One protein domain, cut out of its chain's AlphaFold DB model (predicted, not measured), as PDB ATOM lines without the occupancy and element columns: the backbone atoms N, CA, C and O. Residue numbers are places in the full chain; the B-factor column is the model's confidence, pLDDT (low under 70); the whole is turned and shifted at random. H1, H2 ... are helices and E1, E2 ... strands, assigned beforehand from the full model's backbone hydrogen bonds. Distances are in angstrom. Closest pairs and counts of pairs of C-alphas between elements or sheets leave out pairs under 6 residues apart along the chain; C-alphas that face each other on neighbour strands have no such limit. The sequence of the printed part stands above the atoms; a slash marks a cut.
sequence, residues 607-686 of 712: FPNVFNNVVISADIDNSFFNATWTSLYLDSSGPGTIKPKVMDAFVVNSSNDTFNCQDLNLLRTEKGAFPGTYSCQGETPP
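Overview. This is residues 607 to 686 of the 712 residues of an uncharacterized protein of Magnaporthe oryzae (strain P131) (UniProt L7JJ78). A small three-stranded wall stands opposite two short helices set side by side; H2 grazes the wall, H1 is not on it. A long loop, residues 635 to 648, reaches out at one end. The 80 printed residues run E1 H1 E2 H2 E3, sheet order E1 E2 E3, parallel; the class is mixed, under half in named elements. The whole is compact, radius of gyration of the C-alphas 12.6 A, yet elongated, 40 by 23 by 21 A.

Along the chain. E1, residues 613 to 620, starts at C-alpha (31.811, 50.175, -12.332), spans 17.6 A and bends by 66 degrees at 617. H1 is 627 to 634, 9.8 A; E2 649 to 654, 16.3 A; H2 662 to 671, 13.2 A; E3 677 to 680, 10.3 A, ending at (30.188, 46.631, 0.906).

Arrangement. E1, H1, E2 and E2, H2, E3 are strand-helix-strand units, parallel neighbour strands joined through a helix, with right-handed crossovers. N 614 and O 649 are 2.9 A apart, N 650 and O 677 2.8 A, within hydrogen-bond range. H1 and H2 only just touch, with 3 pairs of C-alphas within 8 A, closest Thr 630 and Leu 667 at 7.3 A, a shallow tilt of 8 degrees, the same way. In H1 and H2 every O i to N i+4 pair is within range.

Size, cuts and confidence. The C-alphas of Gly 640 and Asp 657 are farthest apart, 40.0 A. The printed part has no cut; the link H1 to E2 is long. pLDDT is under 70 at 608, 627 to 644 and 684 to 686.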
ATOM      1  N   PHE A 607      21.308  43.798 -15.158       74.88
ATOM      2  CA  PHE A 607      22.018  42.906 -16.080       74.88
ATOM      3  C   PHE A 607      23.518  42.867 -15.731       74.88
ATOM      4  O   PHE A 607      24.286  43.609 -16.342       74.88
ATOM      5  N   PRO A 608      23.966  42.024 -14.772       68.81
ATOM      6  CA  PRO A 608      25.351  42.026 -14.270       68.81
ATOM      7  C   PRO A 608      26.427  41.944 -15.367       68.81
ATOM      8  O   PRO A 608      27.493  42.536 -15.246       68.81
ATOM      9  N   ASN A 609      26.122  41.281 -16.483       71.25
ATOM     10  CA  ASN A 609      27.064  40.976 -17.561       71.25
ATOM     11  C   ASN A 609      27.579  42.191 -18.369       71.25
ATOM     12  O   ASN A 609      28.357  41.979 -19.300       71.25
ATOM     13  N   VAL A 610      27.155  43.430 -18.082       78.81
ATOM     14  CA  VAL A 610      27.567  44.626 -18.853       78.81
ATOM     15  C   VAL A 610      28.310  45.709 -18.063       78.81
ATOM     16  O   VAL A 610      29.082  46.452 -18.680       78.81
ATOM     17  N   PHE A 611      28.207  45.739 -16.731       84.19
ATOM     18  CA  PHE A 611      28.854  46.755 -15.889       84.19
ATOM     19  C   PHE A 611      30.394  46.702 -15.942       84.19
ATOM     20  O   PHE A 611      30.982  45.632 -16.087       84.19
ATOM     21  N   ASN A 612      31.063  47.855 -15.875       89.62
ATOM     22  CA  ASN A 612      32.454  48.000 -15.423       89.62
ATOM     23  C   ASN A 612      32.446  48.370 -13.927       89.62
ATOM     24  O   ASN A 612      33.052  47.686 -13.107       89.62
ATOM     25  N   ASN A 613      31.729  49.453 -13.597       92.50
ATOM     26  CA  ASN A 613      31.811  50.175 -12.332       92.50
ATOM     27  C   ASN A 613      30.406  50.404 -11.770       92.50
ATOM     28  O   ASN A 613      29.532  50.923 -12.465       92.50
ATOM     29  N   VAL A 614      30.195  50.055 -10.504       92.50
ATOM     30  CA  VAL A 614      28.987  50.403  -9.747       92.50
ATOM     31  C   VAL A 614      29.422  50.992  -8.409       92.50
ATOM     32  O   VAL A 614      30.088  50.319  -7.627       92.50
ATOM     33  N   VAL A 615      29.052  52.245  -8.159       94.62
ATOM     34  CA  VAL A 615      29.316  52.995  -6.927       94.62
ATOM     35  C   VAL A 615      27.990  53.575  -6.442       94.62
ATOM     36  O   VAL A 615      27.429  54.452  -7.099       94.62
ATOM     37  N   ILE A 616      27.458  53.068  -5.326       95.00
ATOM     38  CA  ILE A 616      26.144  53.461  -4.793       95.00
ATOM     39  C   ILE A 616      26.243  53.769  -3.294       95.00
ATOM     40  O   ILE A 616      26.666  52.921  -2.509       95.00
ATOM     41  N   SER A 617      25.803  54.965  -2.896       95.12
ATOM     42  CA  SER A 617      25.672  55.423  -1.513       95.12
ATOM     43  C   SER A 617      24.305  56.094  -1.302       95.12
ATOM     44  O   SER A 617      24.096  57.224  -1.746       95.12
ATOM     45  N   ALA A 618      23.364  55.376  -0.678       93.81
ATOM     46  CA  ALA A 618      21.933  55.722  -0.573       93.81
ATOM     47  C   ALA A 618      21.240  54.920   0.559       93.81
ATOM     48  O   ALA A 618      21.875  54.066   1.165       93.81
ATOM     49  N   ASP A 619      19.945  55.121   0.826       92.50
ATOM     50  CA  ASP A 619      19.136  54.241   1.698       92.50
ATOM     51  C   ASP A 619      18.666  53.021   0.880       92.50
ATOM     52  O   ASP A 619      17.614  53.022   0.240       92.50
ATOM     53  N   ILE A 620      19.527  52.005   0.810       91.12
ATOM     54  CA  ILE A 620      19.342  50.770   0.039       91.12
ATOM     55  C   ILE A 620      18.734  49.689   0.935       91.12
ATOM     56  O   ILE A 620      19.301  49.376   1.985       91.12
ATOM     57  N   ASP A 621      17.633  49.073   0.499       90.00
ATOM     58  CA  ASP A 621      17.031  47.927   1.183       90.00
ATOM     59  C   ASP A 621      17.547  46.566   0.668       90.00
ATOM     60  O   ASP A 621      18.180  46.451  -0.386       90.00
ATOM     61  N   ASN A 622      17.244  45.496   1.409       87.38
ATOM     62  CA  ASN A 622      17.623  44.128   1.035       87.38
ATOM     63  C   ASN A 622      16.891  43.589  -0.214       87.38
ATOM     64  O   ASN A 622      17.245  42.524  -0.712       87.38
ATOM     65  N   SER A 623      15.877  44.290  -0.737       86.88
ATOM     66  CA  SER A 623      15.213  43.918  -1.991       86.88
ATOM     67  C   SER A 623      15.939  44.473  -3.218       86.88
ATOM     68  O   SER A 623      15.843  43.885  -4.286       86.88
ATOM     69  N   PHE A 624      16.688  45.574  -3.113       86.12
ATOM     70  CA  PHE A 624      17.256  46.266  -4.279       86.12
ATOM     71  C   PHE A 624      18.136  45.375  -5.179       86.12
ATOM     72  O   PHE A 624      18.083  45.484  -6.408       86.12
ATOM     73  N   PHE A 625      18.870  44.434  -4.577       83.12
ATOM     74  CA  PHE A 625      19.663  43.402  -5.257       83.12
ATOM     75  C   PHE A 625      19.031  41.994  -5.141       83.12
ATOM     76  O   PHE A 625      19.750  41.013  -4.965       83.12
ATOM     77  N   ASN A 626      17.692  41.891  -5.222       71.88
ATOM     78  CA  ASN A 626      16.907  40.655  -5.030       71.88
ATOM     79  C   ASN A 626      17.435  39.438  -5.820       71.88
ATOM     80  O   ASN A 626      18.153  39.564  -6.810       71.88
ATOM     81  N   ALA A 627      16.903  38.265  -5.476       59.66
ATOM     82  CA  ALA A 627      16.977  36.977  -6.158       59.66
ATOM     83  C   ALA A 627      16.996  36.999  -7.704       59.66
ATOM     84  O   ALA A 627      17.485  36.050  -8.298       59.66
ATOM     85  N   THR A 628      16.493  38.036  -8.385       60.56
ATOM     86  CA  THR A 628      16.630  38.188  -9.848       60.56
ATOM     87  C   THR A 628      18.047  38.587 -10.287       60.56
ATOM     88  O   THR A 628      18.516  38.116 -11.319       60.56
ATOM     89  N   TRP A 629      18.753  39.428  -9.519       68.69
ATOM     90  CA  TRP A 629      20.172  39.741  -9.746       68.69
ATOM     91  C   TRP A 629      21.020  38.477  -9.565       68.69
ATOM     92  O   TRP A 629      21.850  38.158 -10.417       68.69
ATOM     93  N   THR A 630      20.780  37.721  -8.486       61.84
ATOM     94  CA  THR A 630      21.511  36.475  -8.230       61.84
ATOM     95  C   THR A 630      21.113  35.368  -9.209       61.84
ATOM     96  O   THR A 630      22.011  34.736  -9.755       61.84
ATOM     97  N   SER A 631      19.832  35.161  -9.541       63.22
ATOM     98  CA  SER A 631      19.424  34.112 -10.494       63.22
ATOM     99  C   SER A 631      19.982  34.350 -11.899       63.22
ATOM    100  O   SER A 631      20.509  33.422 -12.501       63.22
ATOM    101  N   LEU A 632      20.011  35.598 -12.388       65.19
ATOM    102  CA  LEU A 632      20.660  35.934 -13.666       65.19
ATOM    103  C   LEU A 632      22.169  35.620 -13.685       65.19
ATOM    104  O   LEU A 632      22.725  35.409 -14.763       65.19
ATOM    105  N   TYR A 633      22.817  35.563 -12.516       63.44
ATOM    106  CA  TYR A 633      24.218  35.161 -12.354       63.44
ATOM    107  C   TYR A 633      24.385  33.638 -12.130       63.44
ATOM    108  O   TYR A 633      25.397  33.049 -12.512       63.44
ATOM    109  N   LEU A 634      23.402  32.974 -11.511       61.44
ATOM    110  CA  LEU A 634      23.437  31.547 -11.155       61.44
ATOM    111  C   LEU A 634      22.964  30.633 -12.300       61.44
ATOM    112  O   LEU A 634      23.583  29.600 -12.574       61.44
ATOM    113  N   ASP A 635      21.911  31.037 -13.012       61.41
ATOM    114  CA  ASP A 635      21.322  30.292 -14.132       61.41
ATOM    115  C   ASP A 635      22.193  30.365 -15.399       61.41
ATOM    116  O   ASP A 635      22.030  29.567 -16.326       61.41
ATOM    117  N   SER A 636      23.200  31.250 -15.436       57.81
ATOM    118  CA  SER A 636      24.203  31.299 -16.508       57.81
ATOM    119  C   SER A 636      25.232  30.155 -16.438       57.81
ATOM    120  O   SER A 636      26.397  30.348 -16.783       57.81
ATOM    121  N   SER A 637      24.821  28.964 -16.003       51.81
ATOM    122  CA  SER A 637      25.647  27.755 -15.853       51.81
ATOM    123  C   SER A 637      25.539  26.772 -17.033       51.81
ATOM    124  O   SER A 637      26.294  25.801 -17.096       51.81
ATOM    125  N   GLY A 638      24.639  27.020 -17.993       55.38
ATOM    126  CA  GLY A 638      24.495  26.188 -19.193       55.38
ATOM    127  C   GLY A 638      25.743  26.214 -20.097       55.38
ATOM    128  O   GLY A 638      26.306  27.281 -20.329       55.38
ATOM    129  N   PRO A 639      26.194  25.077 -20.661       47.38
ATOM    130  CA  PRO A 639      27.396  25.041 -21.493       47.38
ATOM    131  C   PRO A 639      27.211  25.873 -22.774       47.38
ATOM    132  O   PRO A 639      26.490  25.478 -23.688       47.38
ATOM    133  N   GLY A 640      27.875  27.032 -22.830       58.34
ATOM    134  CA  GLY A 640      27.742  28.019 -23.911       58.34
ATOM    135  C   GLY A 640      27.186  29.378 -23.470       58.34
ATOM    136  O   GLY A 640      27.166  30.306 -24.277       58.34
ATOM    137  N   THR A 641      26.772  29.540 -22.208       57.28
ATOM    138  CA  THR A 641      26.485  30.865 -21.642       57.28
ATOM    139  C   THR A 641      27.761  31.709 -21.593       57.28
ATOM    140  O   THR A 641      28.861  31.229 -21.308       57.28
ATOM    141  N   ILE A 642      27.618  33.002 -21.881       59.50
ATOM    142  CA  ILE A 642      28.708  33.965 -21.723       59.50
ATOM    143  C   ILE A 642      28.949  34.111 -20.220       59.50
ATOM    144  O   ILE A 642      28.037  34.524 -19.501       59.50
ATOM    145  N   LYS A 643      30.159  33.773 -19.751       64.75
ATOM    146  CA  LYS A 643      30.568  34.043 -18.365       64.75
ATOM    147  C   LYS A 643      30.297  35.519 -18.050       64.75
ATOM    148  O   LYS A 643      30.702  36.356 -18.864       64.75
ATOM    149  N   PRO A 644      29.657  35.848 -16.915       65.00
ATOM    150  CA  PRO A 644      29.444  37.234 -16.539       65.00
ATOM    151  C   PRO A 644      30.745  38.032 -16.565       65.00
ATOM    152  O   PRO A 644      31.836  37.521 -16.291       65.00
ATOM    153  N   LYS A 645      30.615  39.289 -16.966       71.56
ATOM    154  CA  LYS A 645      31.736  40.197 -17.143       71.56
ATOM    155  C   LYS A 645      32.351  40.534 -15.785       71.56
ATOM    156  O   LYS A 645      31.639  40.865 -14.843       71.56
ATOM    157  N   VAL A 646      33.677  40.476 -15.725       74.12
ATOM    158  CA  VAL A 646      34.471  40.957 -14.589       74.12
ATOM    159  C   VAL A 646      34.188  42.445 -14.390       74.12
ATOM    160  O   VAL A 646      34.407  43.231 -15.311       74.12
ATOM    161  N   MET A 647      33.702  42.815 -13.208       82.50
ATOM    162  CA  MET A 647      33.547  44.215 -12.811       82.50
ATOM    163  C   MET A 647      34.851  44.745 -12.207       82.50
ATOM    164  O   MET A 647      35.471  44.078 -11.373       82.50
ATOM    165  N   ASP A 648      35.240  45.950 -12.622       86.12
ATOM    166  CA  ASP A 648      36.445  46.655 -12.181       86.12
ATOM    167  C   ASP A 648      36.251  47.269 -10.783       86.12
ATOM    168  O   ASP A 648      37.159  47.223  -9.945       86.12
ATOM    169  N   ALA A 649      35.044  47.780 -10.505       88.94
ATOM    170  CA  ALA A 649      34.641  48.282  -9.195       88.94
ATOM    171  C   ALA A 649      33.170  47.967  -8.865       88.94
ATOM    172  O   ALA A 649      32.265  48.173  -9.676       88.94
ATOM    173  N   PHE A 650      32.930  47.518  -7.636       91.12
ATOM    174  CA  PHE A 650      31.616  47.352  -7.024       91.12
ATOM    175  C   PHE A 650      31.684  47.869  -5.578       91.12
ATOM    176  O   PHE A 650      32.234  47.215  -4.691       91.12
ATOM    177  N   VAL A 651      31.166  49.075  -5.350       93.19
ATOM    178  CA  VAL A 651      31.193  49.783  -4.066       93.19
ATOM    179  C   VAL A 651      29.762  50.125  -3.667       93.19
ATOM    180  O   VAL A 651      29.105  50.922  -4.331       93.19
ATOM    181  N   VAL A 652      29.275  49.527  -2.580       93.31
ATOM    182  CA  VAL A 652      27.906  49.725  -2.083       93.31
ATOM    183  C   VAL A 652      27.925  50.096  -0.604       93.31
ATOM    184  O   VAL A 652      28.400  49.337   0.239       93.31
ATOM    185  N   ASN A 653      27.383  51.266  -0.285       93.81
ATOM    186  CA  ASN A 653      27.315  51.817   1.062       93.81
ATOM    187  C   ASN A 653      25.867  52.219   1.376       93.81
ATOM    188  O   ASN A 653      25.439  53.301   0.977       93.81
ATOM    189  N   SER A 654      25.090  51.370   2.056       93.38
ATOM    190  CA  SER A 654      23.753  51.800   2.479       93.38
ATOM    191  C   SER A 654      23.847  52.755   3.673       93.38
ATOM    192  O   SER A 654      24.745  52.646   4.509       93.38
ATOM    193  N   SER A 655      22.904  53.687   3.781       91.88
ATOM    194  CA  SER A 655      22.584  54.370   5.042       91.88
ATOM    195  C   SER A 655      21.581  53.577   5.893       91.88
ATOM    196  O   SER A 655      21.338  53.935   7.044       91.88
ATOM    197  N   ASN A 656      21.026  52.492   5.347       92.12
ATOM    198  CA  ASN A 656      20.154  51.557   6.044       92.12
ATOM    199  C   ASN A 656      20.989  50.613   6.927       92.12
ATOM    200  O   ASN A 656      21.958  50.013   6.461       92.12
ATOM    201  N   ASP A 657      20.622  50.456   8.197       91.88
ATOM    202  CA  ASP A 657      21.305  49.567   9.146       91.88
ATOM    203  C   ASP A 657      20.872  48.098   9.019       91.88
ATOM    204  O   ASP A 657      21.574  47.203   9.487       91.88
ATOM    205  N   THR A 658      19.751  47.831   8.338       91.44
ATOM    206  CA  THR A 658      19.279  46.467   8.052       91.44
ATOM    207  C   THR A 658      19.863  45.872   6.768       91.44
ATOM    208  O   THR A 658      19.653  44.685   6.508       91.44
ATOM    209  N   PHE A 659      20.585  46.659   5.959       90.50
ATOM    210  CA  PHE A 659      21.166  46.208   4.691       90.50
ATOM    211  C   PHE A 659      22.293  45.189   4.916       90.50
ATOM    212  O   PHE A 659      23.263  45.456   5.625       90.50
ATOM    213  N   ASN A 660      22.175  44.010   4.301       89.75
ATOM    214  CA  ASN A 660      23.094  42.891   4.487       89.75
ATOM    215  C   ASN A 660      23.807  42.520   3.177       89.75
ATOM    216  O   ASN A 660      23.196  42.070   2.210       89.75
ATOM    217  N   CYS A 661      25.137  42.604   3.186       90.06
ATOM    218  CA  CYS A 661      26.005  42.251   2.063       90.06
ATOM    219  C   CYS A 661      26.086  40.741   1.743       90.06
ATOM    220  O   CYS A 661      26.802  40.360   0.819       90.06
ATOM    221  N   GLN A 662      25.400  39.862   2.481       88.31
ATOM    222  CA  GLN A 662      25.511  38.399   2.372       88.31
ATOM    223  C   GLN A 662      25.323  37.838   0.949       88.31
ATOM    224  O   GLN A 662      26.149  37.034   0.513       88.31
ATOM    225  N   ASP A 663      24.311  38.276   0.197       83.50
ATOM    226  CA  ASP A 663      24.067  37.767  -1.166       83.50
ATOM    227  C   ASP A 663      25.100  38.294  -2.179       83.50
ATOM    228  O   ASP A 663      25.553  37.569  -3.070       83.50
ATOM    229  N   LEU A 664      25.556  39.537  -1.997       87.44
ATOM    230  CA  LEU A 664      26.640  40.140  -2.782       87.44
ATOM    231  C   LEU A 664      27.980  39.437  -2.498       87.44
ATOM    232  O   LEU A 664      28.766  39.172  -3.410       87.44
ATOM    233  N   ASN A 665      28.200  39.036  -1.246       86.50
ATOM    234  CA  ASN A 665      29.331  38.218  -0.830       86.50
ATOM    235  C   ASN A 665      29.290  36.806  -1.410       86.50
ATOM    236  O   ASN A 665      30.332  36.318  -1.838       86.50
ATOM    237  N   LEU A 666      28.120  36.168  -1.477       84.50
ATOM    238  CA  LEU A 666      27.956  34.851  -2.099       84.50
ATOM    239  C   LEU A 666      28.369  34.887  -3.582       84.50
ATOM    240  O   LEU A 666      29.119  34.030  -4.053       84.50
ATOM    241  N   LEU A 667      27.949  35.929  -4.307       81.62
ATOM    242  CA  LEU A 667      28.375  36.163  -5.688       81.62
ATOM    243  C   LEU A 667      29.883  36.431  -5.800       81.62
ATOM    244  O   LEU A 667      30.533  35.901  -6.707       81.62
ATOM    245  N   ARG A 668      30.461  37.203  -4.872       84.94
ATOM    246  CA  ARG A 668      31.906  37.459  -4.813       84.94
ATOM    247  C   ARG A 668      32.715  36.177  -4.621       84.94
ATOM    248  O   ARG A 668      33.630  35.925  -5.400       84.94
ATOM    249  N   THR A 669      32.406  35.391  -3.591       83.38
ATOM    250  CA  THR A 669      33.266  34.293  -3.124       83.38
ATOM    251  C   THR A 669      33.018  32.981  -3.859       83.38
ATOM    252  O   THR A 669      33.981  32.318  -4.235       83.38
ATOM    253  N   GLU A 670      31.761  32.608  -4.121       81.12
ATOM    254  CA  GLU A 670      31.453  31.345  -4.801       81.12
ATOM    255  C   GLU A 670      31.456  31.454  -6.326       81.12
ATOM    256  O   GLU A 670      31.695  30.458  -7.011       81.12
ATOM    257  N   LYS A 671      31.105  32.627  -6.871       75.50
ATOM    258  CA  LYS A 671      30.880  32.815  -8.318       75.50
ATOM    259  C   LYS A 671      31.891  33.757  -8.979       75.50
ATOM    260  O   LYS A 671      31.852  33.919 -10.199       75.50
ATOM    261  N   GLY A 672      32.794  34.357  -8.198       75.56
ATOM    262  CA  GLY A 672      33.834  35.263  -8.691       75.56
ATOM    263  C   GLY A 672      33.284  36.524  -9.362       75.56
ATOM    264  O   GLY A 672      33.902  37.009 -10.304       75.56
ATOM    265  N   ALA A 673      32.120  37.024  -8.931       73.81
ATOM    266  CA  ALA A 673      31.410  38.115  -9.610       73.81
ATOM    267  C   ALA A 673      32.120  39.468  -9.562       73.81
ATOM    268  O   ALA A 673      32.021  40.258 -10.500       73.81
ATOM    269  N   PHE A 674      32.885  39.711  -8.498       78.19
ATOM    270  CA  PHE A 674      33.599  40.967  -8.286       78.19
ATOM    271  C   PHE A 674      35.099  40.695  -8.040       78.19
ATOM    272  O   PHE A 674      35.540  40.729  -6.891       78.19
ATOM    273  N   PRO A 675      35.894  40.367  -9.087       72.00
ATOM    274  CA  PRO A 675      37.348  40.191  -8.974       72.00
ATOM    275  C   PRO A 675      38.125  41.506  -8.843       72.00
ATOM    276  O   PRO A 675      39.290  41.478  -8.449       72.00
ATOM    277  N   GLY A 676      37.514  42.630  -9.234       80.38
ATOM    278  CA  GLY A 676      38.063  43.971  -9.067       80.38
ATOM    279  C   GLY A 676      37.893  44.509  -7.643       80.38
ATOM    280  O   GLY A 676      37.878  43.765  -6.661       80.38
ATOM    281  N   THR A 677      37.754  45.825  -7.519       83.44
ATOM    282  CA  THR A 677      37.572  46.483  -6.219       83.44
ATOM    283  C   THR A 677      36.170  46.203  -5.684       83.44
ATOM    284  O   THR A 677      35.203  46.747  -6.208       83.44
ATOM    285  N   TYR A 678      36.050  45.397  -4.630       87.88
ATOM    286  CA  TYR A 678      34.789  45.185  -3.917       87.88
ATOM    287  C   TYR A 678      34.811  45.868  -2.549       87.88
ATOM    288  O   TYR A 678      35.732  45.650  -1.761       87.88
ATOM    289  N   SER A 679      33.767  46.636  -2.249       90.25
ATOM    290  CA  SER A 679      33.498  47.176  -0.917       90.25
ATOM    291  C   SER A 679      31.997  47.162  -0.661       90.25
ATOM    292  O   SER A 679      31.224  47.651  -1.483       90.25
ATOM    293  N   CYS A 680      31.583  46.636   0.487       88.88
ATOM    294  CA  CYS A 680      30.188  46.631   0.906       88.88
ATOM    295  C   CYS A 680      30.093  47.048   2.382       88.88
ATOM    296  O   CYS A 680      30.990  46.747   3.169       88.88
ATOM    297  N   GLN A 681      29.054  47.804   2.736       84.62
ATOM    298  CA  GLN A 681      28.851  48.384   4.069       84.62
ATOM    299  C   GLN A 681      29.084  47.376   5.207       84.62
ATOM    300  O   GLN A 681      28.632  46.236   5.159       84.62
ATOM    301  N   GLY A 682      29.782  47.811   6.258       72.38
ATOM    302  CA  GLY A 682      30.072  46.983   7.434       72.38
ATOM    303  C   GLY A 682      31.198  45.958   7.243       72.38
ATOM    304  O   GLY A 682      31.751  45.497   8.241       72.38
ATOM    305  N   GLU A 683      31.611  45.642   6.011       76.69
ATOM    306  CA  GLU A 683      32.782  44.794   5.787       76.69
ATOM    307  C   GLU A 683      34.085  45.568   6.017       76.69
ATOM    308  O   GLU A 683      34.502  46.392   5.202       76.69
ATOM    309  N   THR A 684      34.817  45.224   7.078       59.59
ATOM    310  CA  THR A 684      36.272  45.418   7.064       59.59
ATOM    311  C   THR A 684      36.866  44.551   5.947       59.59
ATOM    312  O   THR A 684      36.623  43.338   5.967       59.59
ATOM    313  N   PRO A 685      37.658  45.101   5.005       61.00
ATOM    314  CA  PRO A 685      38.260  44.310   3.935       61.00
ATOM    315  C   PRO A 685      39.038  43.104   4.487       61.00
ATOM    316  O   PRO A 685      39.748  43.249   5.488       61.00
ATOM    317  N   PRO A 686      38.945  41.913   3.862       58.62
ATOM    318  CA  PRO A 686      39.610  40.716   4.363       58.62
ATOM    319  C   PRO A 686      41.127  40.936   4.408       58.62
ATOM    320  O   PRO A 686      41.771  41.144   3.377       58.62
TER     321      PRO A 686